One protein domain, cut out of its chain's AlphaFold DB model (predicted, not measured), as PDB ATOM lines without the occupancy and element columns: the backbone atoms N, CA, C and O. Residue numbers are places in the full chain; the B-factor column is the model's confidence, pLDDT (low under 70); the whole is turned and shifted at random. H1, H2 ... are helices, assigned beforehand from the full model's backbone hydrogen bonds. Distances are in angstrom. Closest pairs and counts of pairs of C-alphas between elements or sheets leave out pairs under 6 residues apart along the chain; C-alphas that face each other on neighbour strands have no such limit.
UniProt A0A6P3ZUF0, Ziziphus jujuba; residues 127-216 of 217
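Overview. This is residues 127 to 216 of the 217 residues of a protein of Ziziphus jujuba (UniProt A0A6P3ZUF0). One long helix, H4, is crossed aslant by H2, while the short helix H3 makes the turn between them at one end and H1 stands across the other end, reaching H4 near their last residues. It is a loose frame of four helices with few contacts at H1; residues 174 to 180, of which 178 to 180 belong to H3, stick out. The printed part has 90 residues with four named helices in the order H1, H2, H3, H4 and no named strand; its class is all helix. The whole is loose, with a radius of gyration of the C-alphas of 15.3 A and spans of 44 by 32 by 20 A.

Along the chain. The longest helix is H4, residues 190 to 214, 36.9 A from first to last C-alpha; it runs from C-alpha 190 at (202.320, 222.485, 120.166) to C-alpha 214 at (229.141, 247.371, 115.448). H2 is residues 158 to 174, 24.9 A long. H3 is residues 178 to 186, 12.2 A long. H1 is residues 127 to 143, 23.0 A long, and begins with C-alpha 127 at (219.077, 220.572, 98.470).

Arrangement. H4 is the hub and touches three helices. H2 and H4 touch at a steep tilt of 45 degrees, opposite ways; their closest C-alphas, those of Ala 162 and Ser 198, are 4.5 A apart. H3 touches H4 at residues 190 to 193 of H4 alone, with the C-alphas of Arg 185 and Glu 192 closest at 5.0 A; their lines are about perpendicular, but only just, at 70.3 degrees. H1 and H4 only just touch, with 3 pairs of C-alphas within 8 A, through residue 143 of H1 alone and residues 209 to 213 of H4; the closest C-alphas are those of Leu 143 and Cys 209, 6.5 A apart. They run the same way at a steep tilt of 47 degrees. None of these three touching pairs is at a shallow tilt, and the helix packing is mostly crossed, the helices standing at wide angles to one another. H1 and H2 are close but not clearly touching, about perpendicular at 78 degrees, with the C-alphas of Phe 135 and Lys 160 closest at 7.6 A. H1 and H3 are apart. In H1, H2 and H3 every O i to N i+4 pair is within hydrogen-bond range; in H4 20 of 21 are.

Size, cuts and confidence. The two C-alphas farthest apart, those of Pro 177 and Arg 216, are 46.1 A apart. The printed part, residues 127 to 216, has no cut. The link from H1 to H2, residues 144 to 157, is long; the links H2 to H3 and H3 to H4 are tight. The mean pLDDT of the printed part is 75.8, and 23 residues are under 70: residues 127 to 131, 139, 141 to 144, 149 to 157 and 213 to 216.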
ATOM      1  N   GLN A 127     220.039 219.644  97.885       49.31
ATOM      2  CA  GLN A 127     219.077 220.572  98.470       49.31
ATOM      3  C   GLN A 127     219.588 221.132  99.806       49.31
ATOM      4  O   GLN A 127     219.605 222.348  99.960       49.31
ATOM      5  N   ASP A 128     220.070 220.300 100.740       62.09
ATOM      6  CA  ASP A 128     220.658 220.787 102.006       62.09
ATOM      7  C   ASP A 128     221.949 221.591 101.754       62.09
ATOM      8  O   ASP A 128     222.164 222.618 102.395       62.09
ATOM      9  N   VAL A 129     222.776 221.199 100.772       60.75
ATOM     10  CA  VAL A 129     223.965 221.966 100.343       60.75
ATOM     11  C   VAL A 129     223.581 223.342  99.801       60.75
ATOM     12  O   VAL A 129     224.113 224.343 100.277       60.75
ATOM     13  N   PHE A 130     222.655 223.425  98.841       57.53
ATOM     14  CA  PHE A 130     222.219 224.702  98.275       57.53
ATOM     15  C   PHE A 130     221.446 225.543  99.290       57.53
ATOM     16  O   PHE A 130     221.599 226.760  99.283       57.53
ATOM     17  N   GLN A 131     220.682 224.941 100.205       64.38
ATOM     18  CA  GLN A 131     220.058 225.662 101.315       64.38
ATOM     19  C   GLN A 131     221.108 226.263 102.253       64.38
ATOM     20  O   GLN A 131     221.012 227.445 102.564       64.38
ATOM     21  N   ARG A 132     222.133 225.501 102.665       70.00
ATOM     22  CA  ARG A 132     223.247 226.018 103.483       70.00
ATOM     23  C   ARG A 132     224.018 227.119 102.753       70.00
ATOM     24  O   ARG A 132     224.213 228.178 103.327       70.00
ATOM     25  N   LEU A 133     224.355 226.912 101.476       71.56
ATOM     26  CA  LEU A 133     225.012 227.908 100.623       71.56
ATOM     27  C   LEU A 133     224.188 229.195 100.501       71.56
ATOM     28  O   LEU A 133     224.727 230.293 100.577       71.56
ATOM     29  N   THR A 134     222.880 229.063 100.286       70.94
ATOM     30  CA  THR A 134     221.959 230.197 100.142       70.94
ATOM     31  C   THR A 134     221.819 230.938 101.466       70.94
ATOM     32  O   THR A 134     221.844 232.163 101.478       70.94
ATOM     33  N   PHE A 135     221.740 230.209 102.580       75.62
ATOM     34  CA  PHE A 135     221.726 230.780 103.921       75.62
ATOM     35  C   PHE A 135     223.020 231.559 104.200       75.62
ATOM     36  O   PHE A 135     222.952 232.737 104.547       75.62
ATOM     37  N   ASP A 136     224.187 230.962 103.955       72.75
ATOM     38  CA  ASP A 136     225.480 231.621 104.158       72.75
ATOM     39  C   ASP A 136     225.647 232.845 103.247       72.75
ATOM     40  O   ASP A 136     225.977 233.925 103.730       72.75
ATOM     41  N   ASN A 137     225.304 232.737 101.958       71.38
ATOM     42  CA  ASN A 137     225.332 233.863 101.019       71.38
ATOM     43  C   ASN A 137     224.379 234.997 101.425       71.38
ATOM     44  O   ASN A 137     224.760 236.162 101.352       71.38
ATOM     45  N   ILE A 138     223.152 234.694 101.863       71.88
ATOM     46  CA  ILE A 138     222.193 235.713 102.316       71.88
ATOM     47  C   ILE A 138     222.724 236.426 103.564       71.88
ATOM     48  O   ILE A 138     222.712 237.657 103.617       71.88
ATOM     49  N   PHE A 139     223.223 235.685 104.554       69.50
ATOM     50  CA  PHE A 139     223.767 236.275 105.778       69.50
ATOM     51  C   PHE A 139     225.068 237.052 105.520       69.50
ATOM     52  O   PHE A 139     225.244 238.147 106.064       69.50
ATOM     53  N   LEU A 140     225.921 236.590 104.606       74.69
ATOM     54  CA  LEU A 140     227.110 237.315 104.168       74.69
ATOM     55  C   LEU A 140     226.747 238.616 103.431       74.69
ATOM     56  O   LEU A 140     227.271 239.672 103.777       74.69
ATOM     57  N   LEU A 141     225.818 238.576 102.472       68.12
ATOM     58  CA  LEU A 141     225.405 239.750 101.689       68.12
ATOM     59  C   LEU A 141     224.655 240.789 102.535       68.12
ATOM     60  O   LEU A 141     224.941 241.982 102.450       68.12
ATOM     61  N   VAL A 142     223.700 240.356 103.361       68.31
ATOM     62  CA  VAL A 142     222.829 241.255 104.138       68.31
ATOM     63  C   VAL A 142     223.504 241.683 105.444       68.31
ATOM     64  O   VAL A 142     223.538 242.864 105.804       68.31
ATOM     65  N   LEU A 143     224.085 240.731 106.173       67.25
ATOM     66  CA  LEU A 143     224.617 240.945 107.519       67.25
ATOM     67  C   LEU A 143     226.146 240.984 107.581       67.25
ATOM     68  O   LEU A 143     226.673 241.285 108.647       67.25
ATOM     69  N   GLY A 144     226.865 240.841 106.460       66.44
ATOM     70  CA  GLY A 144     228.333 240.933 106.425       66.44
ATOM     71  C   GLY A 144     229.025 239.861 107.269       66.44
ATOM     72  O   GLY A 144     230.163 240.051 107.695       66.44
ATOM     73  N   PHE A 145     228.305 238.782 107.572       71.25
ATOM     74  CA  PHE A 145     228.689 237.743 108.513       71.25
ATOM     75  C   PHE A 145     228.370 236.389 107.893       71.25
ATOM     76  O   PHE A 145     227.218 236.124 107.563       71.25
ATOM     77  N   ASP A 146     229.389 235.548 107.749       77.19
ATOM     78  CA  ASP A 146     229.238 234.183 107.258       77.19
ATOM     79  C   ASP A 146     228.929 233.239 108.444       77.19
ATOM     80  O   ASP A 146     229.767 233.102 109.346       77.19
ATOM     81  N   PRO A 147     227.753 232.586 108.491       71.06
ATOM     82  CA  PRO A 147     227.421 231.570 109.490       71.06
ATOM     83  C   PRO A 147     228.247 230.279 109.376       71.06
ATOM     84  O   PRO A 147     228.261 229.503 110.332       71.06
ATOM     85  N   HIS A 148     228.892 230.035 108.230       72.19
ATOM     86  CA  HIS A 148     229.588 228.799 107.871       72.19
ATOM     87  C   HIS A 148     228.696 227.539 107.993       72.19
ATOM     88  O   HIS A 148     229.150 226.475 108.431       72.19
ATOM     89  N   CYS A 149     227.415 227.627 107.607       69.88
ATOM     90  CA  CYS A 149     226.504 226.476 107.541       69.88
ATOM     91  C   CYS A 149     227.005 225.396 106.575       69.88
ATOM     92  O   CYS A 149     226.742 224.208 106.797       69.88
ATOM     93  N   LEU A 150     227.709 225.800 105.516       58.56
ATOM     94  CA  LEU A 150     228.356 224.950 104.525       58.56
ATOM     95  C   LEU A 150     229.871 224.837 104.778       58.56
ATOM     96  O   LEU A 150     230.693 225.178 103.928       58.56
ATOM     97  N   SER A 151     230.261 224.322 105.945       64.38
ATOM     98  CA  SER A 151     231.643 223.887 106.188       64.38
ATOM     99  C   SER A 151     231.817 222.380 105.941       64.38
ATOM    100  O   SER A 151     230.848 221.618 105.916       64.38
ATOM    101  N   ILE A 152     233.069 221.933 105.779       54.81
ATOM    102  CA  ILE A 152     233.436 220.519 105.552       54.81
ATOM    103  C   ILE A 152     232.957 219.610 106.703       54.81
ATOM    104  O   ILE A 152     232.645 218.442 106.484       54.81
ATOM    105  N   GLU A 153     232.842 220.152 107.917       54.72
ATOM    106  CA  GLU A 153     232.353 219.446 109.110       54.72
ATOM    107  C   GLU A 153     230.819 219.286 109.134       54.72
ATOM    108  O   GLU A 153     230.272 218.622 110.014       54.72
ATOM    109  N   PHE A 154     230.118 219.895 108.171       52.62
ATOM    110  CA  PHE A 154     228.662 219.868 108.014       52.62
ATOM    111  C   PHE A 154     227.870 220.235 109.295       52.62
ATOM    112  O   PHE A 154     226.876 219.576 109.633       52.62
ATOM    113  N   PRO A 155     228.273 221.297 110.028       61.09
ATOM    114  CA  PRO A 155     227.797 221.582 111.374       61.09
ATOM    115  C   PRO A 155     226.279 221.740 111.425       61.09
ATOM    116  O   PRO A 155     225.627 222.237 110.499       61.09
ATOM    117  N   LYS A 156     225.693 221.321 112.547       59.16
ATOM    118  CA  LYS A 156     224.260 221.464 112.797       59.16
ATOM    119  C   LYS A 156     223.968 222.873 113.302       59.16
ATOM    120  O   LYS A 156     223.909 223.105 114.506       59.16
ATOM    121  N   VAL A 157     223.786 223.809 112.376       69.38
ATOM    122  CA  VAL A 157     223.511 225.207 112.719       69.38
ATOM    123  C   VAL A 157     222.097 225.343 113.284       69.38
ATOM    124  O   VAL A 157     221.101 225.119 112.591       69.38
ATOM    125  N   GLU A 158     222.004 225.717 114.562       74.50
ATOM    126  CA  GLU A 158     220.724 225.863 115.263       74.50
ATOM    127  C   GLU A 158     219.821 226.915 114.611       74.50
ATOM    128  O   GLU A 158     218.609 226.725 114.576       74.50
ATOM    129  N   CYS A 159     220.407 227.964 114.021       75.94
ATOM    130  CA  CYS A 159     219.673 228.985 113.276       75.94
ATOM    131  C   CYS A 159     219.041 228.440 111.979       75.94
ATOM    132  O   CYS A 159     217.859 228.693 111.751       75.94
ATOM    133  N   LYS A 160     219.751 227.612 111.184       76.81
ATOM    134  CA  LYS A 160     219.159 226.941 110.005       76.81
ATOM    135  C   LYS A 160     217.974 226.076 110.430       76.81
ATOM    136  O   LYS A 160     216.879 226.218 109.907       76.81
ATOM    137  N   LYS A 161     218.161 225.234 111.452       82.06
ATOM    138  CA  LYS A 161     217.075 224.388 111.966       82.06
ATOM    139  C   LYS A 161     215.900 225.223 112.495       82.06
ATOM    140  O   LYS A 161     214.748 224.849 112.302       82.06
ATOM    141  N   ALA A 162     216.171 226.334 113.180       83.12
ATOM    142  CA  ALA A 162     215.132 227.241 113.652       83.12
ATOM    143  C   ALA A 162     214.353 227.862 112.483       83.12
ATOM    144  O   ALA A 162     213.132 227.956 112.565       83.12
ATOM    145  N   PHE A 163     215.033 228.218 111.394       78.69
ATOM    146  CA  PHE A 163     214.426 228.702 110.158       78.69
ATOM    147  C   PHE A 163     213.549 227.629 109.485       78.69
ATOM    148  O   PHE A 163     212.363 227.878 109.271       78.69
ATOM    149  N   ASP A 164     214.082 226.419 109.274       79.62
ATOM    150  CA  ASP A 164     213.347 225.257 108.743       79.62
ATOM    151  C   ASP A 164     212.075 224.981 109.593       79.62
ATOM    152  O   ASP A 164     210.971 224.778 109.079       79.62
ATOM    153  N   ASP A 165     212.207 225.047 110.927       85.12
ATOM    154  CA  ASP A 165     211.103 224.897 111.880       85.12
ATOM    155  C   ASP A 165     210.058 226.033 111.770       85.12
ATOM    156  O   ASP A 165     208.869 225.781 111.967       85.12
ATOM    157  N   VAL A 166     210.468 227.278 111.492       84.12
ATOM    158  CA  VAL A 166     209.571 228.438 111.308       84.12
ATOM    159  C   VAL A 166     208.770 228.297 110.011       84.12
ATOM    160  O   VAL A 166     207.549 228.487 110.033       84.12
ATOM    161  N   GLU A 167     209.425 227.913 108.912       76.44
ATOM    162  CA  GLU A 167     208.804 227.699 107.600       76.44
ATOM    163  C   GLU A 167     207.704 226.625 107.667       76.44
ATOM    164  O   GLU A 167     206.558 226.893 107.298       76.44
ATOM    165  N   GLU A 168     207.998 225.451 108.246       79.25
ATOM    166  CA  GLU A 168     207.040 224.343 108.428       79.25
ATOM    167  C   GLU A 168     205.754 224.801 109.153       79.25
ATOM    168  O   GLU A 168     204.625 224.426 108.807       79.25
ATOM    169  N   ILE A 169     205.912 225.642 110.179       85.19
ATOM    170  CA  ILE A 169     204.803 226.108 111.016       85.19
ATOM    171  C   ILE A 169     203.986 227.187 110.296       85.19
ATOM    172  O   ILE A 169     202.755 227.176 110.390       85.19
ATOM    173  N   ILE A 170     204.634 228.088 109.555       79.19
ATOM    174  CA  ILE A 170     203.968 229.121 108.748       79.19
ATOM    175  C   ILE A 170     203.238 228.506 107.556       79.19
ATOM    176  O   ILE A 170     202.095 228.886 107.282       79.19
ATOM    177  N   PHE A 171     203.812 227.483 106.922       78.81
ATOM    178  CA  PHE A 171     203.100 226.663 105.950       78.81
ATOM    179  C   PHE A 171     201.832 226.084 106.587       78.81
ATOM    180  O   PHE A 171     200.731 226.351 106.116       78.81
ATOM    181  N   HIS A 172     201.933 225.414 107.742       75.75
ATOM    182  CA  HIS A 172     200.759 224.856 108.420       75.75
ATOM    183  C   HIS A 172     199.717 225.911 108.866       75.75
ATOM    184  O   HIS A 172     198.522 225.599 108.923       75.75
ATOM    185  N   ARG A 173     200.112 227.162 109.154       82.12
ATOM    186  CA  ARG A 173     199.165 228.257 109.457       82.12
ATOM    187  C   ARG A 173     198.240 228.585 108.287       82.12
ATOM    188  O   ARG A 173     197.063 228.824 108.544       82.12
ATOM    189  N   HIS A 174     198.713 228.513 107.041       72.38
ATOM    190  CA  HIS A 174     197.863 228.700 105.854       72.38
ATOM    191  C   HIS A 174     196.712 227.676 105.781       72.38
ATOM    192  O   HIS A 174     195.662 227.948 105.208       72.38
ATOM    193  N   PHE A 175     196.842 226.509 106.419       70.12
ATOM    194  CA  PHE A 175     195.810 225.466 106.407       70.12
ATOM    195  C   PHE A 175     194.843 225.528 107.603       70.12
ATOM    196  O   PHE A 175     193.951 224.678 107.706       70.12
ATOM    197  N   LYS A 176     194.989 226.490 108.531       71.75
ATOM    198  CA  LYS A 176     194.161 226.590 109.749       71.75
ATOM    199  C   LYS A 176     193.493 227.963 109.901       71.75
ATOM    200  O   LYS A 176     194.138 228.981 109.670       71.75
ATOM    201  N   PRO A 177     192.226 228.017 110.362       78.25
ATOM    202  CA  PRO A 177     191.539 229.285 110.593       78.25
ATOM    203  C   PRO A 177     192.253 230.111 111.670       78.25
ATOM    204  O   PRO A 177     192.762 229.561 112.652       78.25
ATOM    205  N   GLN A 178     192.246 231.437 111.506       78.81
ATOM    206  CA  GLN A 178     193.037 232.368 112.318       78.81
ATOM    207  C   GLN A 178     192.804 232.220 113.829       78.81
ATOM    208  O   GLN A 178     193.758 232.216 114.607       78.81
ATOM    209  N   SER A 179     191.554 232.028 114.252       81.81
ATOM    210  CA  SER A 179     191.191 231.833 115.662       81.81
ATOM    211  C   SER A 179     191.869 230.611 116.293       81.81
ATOM    212  O   SER A 179     192.208 230.642 117.473       81.81
ATOM    213  N   TRP A 180     192.108 229.547 115.517       82.88
ATOM    214  CA  TRP A 180     192.672 228.296 116.026       82.88
ATOM    215  C   TRP A 180     194.156 228.431 116.367       82.88
ATOM    216  O   TRP A 180     194.568 228.108 117.482       82.88
ATOM    217  N   TRP A 181     194.970 228.942 115.438       83.56
ATOM    218  CA  TRP A 181     196.396 229.127 115.715       83.56
ATOM    219  C   TRP A 181     196.643 230.290 116.682       83.56
ATOM    220  O   TRP A 181     197.557 230.199 117.497       83.56
ATOM    221  N   ARG A 182     195.791 231.330 116.708       83.44
ATOM    222  CA  ARG A 182     195.842 232.364 117.760       83.44
ATOM    223  C   ARG A 182     195.621 231.777 119.153       83.44
ATOM    224  O   ARG A 182     196.380 232.102 120.061       83.44
ATOM    225  N   LEU A 183     194.646 230.879 119.313       87.25
ATOM    226  CA  LEU A 183     194.414 230.173 120.577       87.25
ATOM    227  C   LEU A 183     195.619 229.298 120.964       87.25
ATOM    228  O   LEU A 183     196.053 229.326 122.113       87.25
ATOM    229  N   GLN A 184     196.211 228.575 120.007       87.31
ATOM    230  CA  GLN A 184     197.425 227.778 120.245       87.31
ATOM    231  C   GLN A 184     198.644 228.642 120.624       87.31
ATOM    232  O   GLN A 184     199.434 228.219 121.469       87.31
ATOM    233  N   ARG A 185     198.774 229.852 120.051       86.38
ATOM    234  CA  ARG A 185     199.810 230.845 120.392       86.38
ATOM    235  C   ARG A 185     199.607 231.398 121.802       86.38
ATOM    236  O   ARG A 185     200.559 231.440 122.574       86.38
ATOM    237  N   TRP A 186     198.371 231.755 122.155       88.62
ATOM    238  CA  TRP A 186     198.013 232.253 123.487       88.62
ATOM    239  C   TRP A 186     198.247 231.206 124.585       88.62
ATOM    240  O   TRP A 186     198.883 231.506 125.590       88.62
ATOM    241  N   LEU A 187     197.829 229.956 124.357       89.19
ATOM    242  CA  LEU A 187     198.062 228.843 125.286       89.19
ATOM    243  C   LEU A 187     199.513 228.323 125.284       89.19
ATOM    244  O   LEU A 187     199.848 227.462 126.097       89.19
ATOM    245  N   GLN A 188     200.372 228.796 124.371       89.44
ATOM    246  CA  GLN A 188     201.744 228.308 124.180       89.44
ATOM    247  C   GLN A 188     201.811 226.774 124.039       89.44
ATOM    248  O   GLN A 188     202.581 226.090 124.722       89.44
ATOM    249  N   LEU A 189     201.002 226.221 123.123       89.69
ATOM    250  CA  LEU A 189     200.887 224.779 122.877       89.69
ATOM    251  C   LEU A 189     201.372 224.358 121.483       89.69
ATOM    252  O   LEU A 189     201.197 225.058 120.484       89.69
ATOM    253  N   GLY A 190     201.946 223.153 121.414       88.06
ATOM    254  CA  GLY A 190     202.320 222.485 120.166       88.06
ATOM    255  C   GLY A 190     203.231 223.323 119.263       88.06
ATOM    256  O   GLY A 190     204.267 223.828 119.696       88.06
ATOM    257  N   ARG A 191     202.835 223.462 117.991       84.38
ATOM    258  CA  ARG A 191     203.611 224.174 116.963       84.38
ATOM    259  C   ARG A 191     203.817 225.658 117.269       84.38
ATOM    260  O   ARG A 191     204.913 226.148 117.059       84.38
ATOM    261  N   GLU A 192     202.851 226.362 117.849       87.44
ATOM    262  CA  GLU A 192     203.039 227.789 118.169       87.44
ATOM    263  C   GLU A 192     204.080 228.007 119.288       87.44
ATOM    264  O   GLU A 192     204.829 228.985 119.266       87.44
ATOM    265  N   LYS A 193     204.218 227.044 120.214       89.25
ATOM    266  CA  LYS A 193     205.315 227.018 121.199       89.25
ATOM    267  C   LYS A 193     206.670 226.732 120.547       89.25
ATOM    268  O   LYS A 193     207.665 227.350 120.920       89.25
ATOM    269  N   LYS A 194     206.711 225.790 119.592       90.69
ATOM    270  CA  LYS A 194     207.908 225.470 118.789       90.69
ATOM    271  C   LYS A 194     208.374 226.728 118.048       90.69
ATOM    272  O   LYS A 194     209.502 227.151 118.261       90.69
ATOM    273  N   LEU A 195     207.467 227.403 117.340       88.75
ATOM    274  CA  LEU A 195     207.730 228.669 116.655       88.75
ATOM    275  C   LEU A 195     208.272 229.747 117.601       88.75
ATOM    276  O   LEU A 195     209.301 230.341 117.313       88.75
ATOM    277  N   THR A 196     207.622 229.968 118.749       88.38
ATOM    278  CA  THR A 196     208.068 230.975 119.733       88.38
ATOM    279  C   THR A 196     209.503 230.717 120.224       88.38
ATOM    280  O   THR A 196     210.208 231.654 120.587       88.38
ATOM    281  N   ARG A 197     209.962 229.456 120.236       89.75
ATOM    282  CA  ARG A 197     211.359 229.105 120.540       89.75
ATOM    283  C   ARG A 197     212.282 229.312 119.342       89.75
ATOM    284  O   ARG A 197     213.340 229.901 119.518       89.75
ATOM    285  N   SER A 198     211.887 228.863 118.153       87.94
ATOM    286  CA  SER A 198     212.683 229.019 116.932       87.94
ATOM    287  C   SER A 198     212.930 230.490 116.587       87.94
ATOM    288  O   SER A 198     214.053 230.854 116.259       87.94
ATOM    289  N   LEU A 199     211.931 231.361 116.768       83.44
ATOM    290  CA  LEU A 199     212.097 232.805 116.579       83.44
ATOM    291  C   LEU A 199     213.113 233.412 117.547       83.44
ATOM    292  O   LEU A 199     213.931 234.204 117.114       83.44
ATOM    293  N   LYS A 200     213.154 232.978 118.816       88.62
ATOM    294  CA  LYS A 200     214.199 233.431 119.751       88.62
ATOM    295  C   LYS A 200     215.602 233.029 119.302       88.62
ATOM    296  O   LYS A 200     216.508 233.842 119.388       88.62
ATOM    297  N   VAL A 201     215.779 231.805 118.797       86.31
ATOM    298  CA  VAL A 201     217.075 231.354 118.253       86.31
ATOM    299  C   VAL A 201     217.484 232.201 117.042       86.31
ATOM    300  O   VAL A 201     218.662 232.521 116.895       86.31
ATOM    301  N   PHE A 202     216.520 232.591 116.204       80.50
ATOM    302  CA  PHE A 202     216.753 233.474 115.064       80.50
ATOM    303  C   PHE A 202     217.092 234.908 115.512       80.50
ATOM    304  O   PHE A 202     218.126 235.433 115.109       80.50
ATOM    305  N   ASP A 203     216.303 235.507 116.409       81.56
ATOM    306  CA  ASP A 203     216.551 236.838 116.986       81.56
ATOM    307  C   ASP A 203     217.928 236.906 117.668       81.56
ATOM    308  O   ASP A 203     218.727 237.788 117.357       81.56
ATOM    309  N   ASP A 204     218.254 235.947 118.543       84.81
ATOM    310  CA  ASP A 204     219.549 235.864 119.235       84.81
ATOM    311  C   ASP A 204     220.726 235.771 118.244       84.81
ATOM    312  O   ASP A 204     221.821 236.270 118.516       84.81
ATOM    313  N   PHE A 205     220.523 235.131 117.088       81.56
ATOM    314  CA  PHE A 205     221.520 235.055 116.021       81.56
ATOM    315  C   PHE A 205     221.660 236.384 115.262       81.56
ATOM    316  O   PHE A 205     222.780 236.857 115.061       81.56
ATOM    317  N   ILE A 206     220.545 237.031 114.914       77.69
ATOM    318  CA  ILE A 206     220.526 238.354 114.272       77.69
ATOM    319  C   ILE A 206     221.194 239.406 115.172       77.69
ATOM    320  O   ILE A 206     222.065 240.142 114.705       77.69
ATOM    321  N   TYR A 207     220.880 239.437 116.472       81.25
ATOM    322  CA  TYR A 207     221.513 240.356 117.426       81.25
ATOM    323  C   TYR A 207     223.026 240.134 117.550       81.25
ATOM    324  O   TYR A 207     223.774 241.112 117.604       81.25
ATOM    325  N   LYS A 208     223.507 238.881 117.524       79.62
ATOM    326  CA  LYS A 208     224.951 238.582 117.471       79.62
ATOM    327  C   LYS A 208     225.604 239.134 116.201       79.62
ATOM    328  O   LYS A 208     226.679 239.722 116.292       79.62
ATOM    329  N   CYS A 209     224.952 239.001 115.043       71.25
ATOM    330  CA  CYS A 209     225.453 239.546 113.776       71.25
ATOM    331  C   CYS A 209     225.527 241.083 113.801       71.25
ATOM    332  O   CYS A 209     226.528 241.663 113.378       71.25
ATOM    333  N   ILE A 210     224.496 241.749 114.337       76.25
ATOM    334  CA  ILE A 210     224.458 243.213 114.491       76.25
ATOM    335  C   ILE A 210     225.581 243.681 115.425       76.25
ATOM    336  O   ILE A 210     226.362 244.548 115.039       76.25
ATOM    337  N   ALA A 211     225.721 243.064 116.603       79.38
ATOM    338  CA  ALA A 211     226.782 243.396 117.552       79.38
ATOM    339  C   ALA A 211     228.184 243.201 116.944       79.38
ATOM    340  O   ALA A 211     229.042 244.068 117.080       79.38
ATOM    341  N   PHE A 212     228.408 242.102 116.214       73.19
ATOM    342  CA  PHE A 212     229.673 241.837 115.523       73.19
ATOM    343  C   PHE A 212     230.017 242.901 114.469       73.19
ATOM    344  O   PHE A 212     231.181 243.291 114.356       73.19
ATOM    345  N   LYS A 213     229.018 243.405 113.730       66.69
ATOM    346  CA  LYS A 213     229.188 244.542 112.810       66.69
ATOM    347  C   LYS A 213     229.569 245.825 113.557       66.69
ATOM    348  O   LYS A 213     230.510 246.490 113.139       66.69
ATOM    349  N   THR A 214     228.892 246.145 114.662       69.38
ATOM    350  CA  THR A 214     229.141 247.371 115.448       69.38
ATOM    351  C   THR A 214     230.543 247.422 116.065       69.38
ATOM    352  O   THR A 214     231.097 248.502 116.203       69.38
ATOM    353  N   THR A 215     231.157 246.279 116.390       63.34
ATOM    354  CA  THR A 215     232.528 246.219 116.946       63.34
ATOM    355  C   THR A 215     233.634 246.328 115.880       63.34
ATOM    356  O   THR A 215     234.816 246.322 116.219       63.34
ATOM    357  N   ARG A 216     233.290 246.379 114.583       57.16
ATOM    358  CA  ARG A 216     234.248 246.474 113.459       57.16
ATOM    359  C   ARG A 216     234.286 247.845 112.771       57.16
ATOM    360  O   ARG A 216     235.103 248.024 111.868       57.16
TER     361      ARG A 216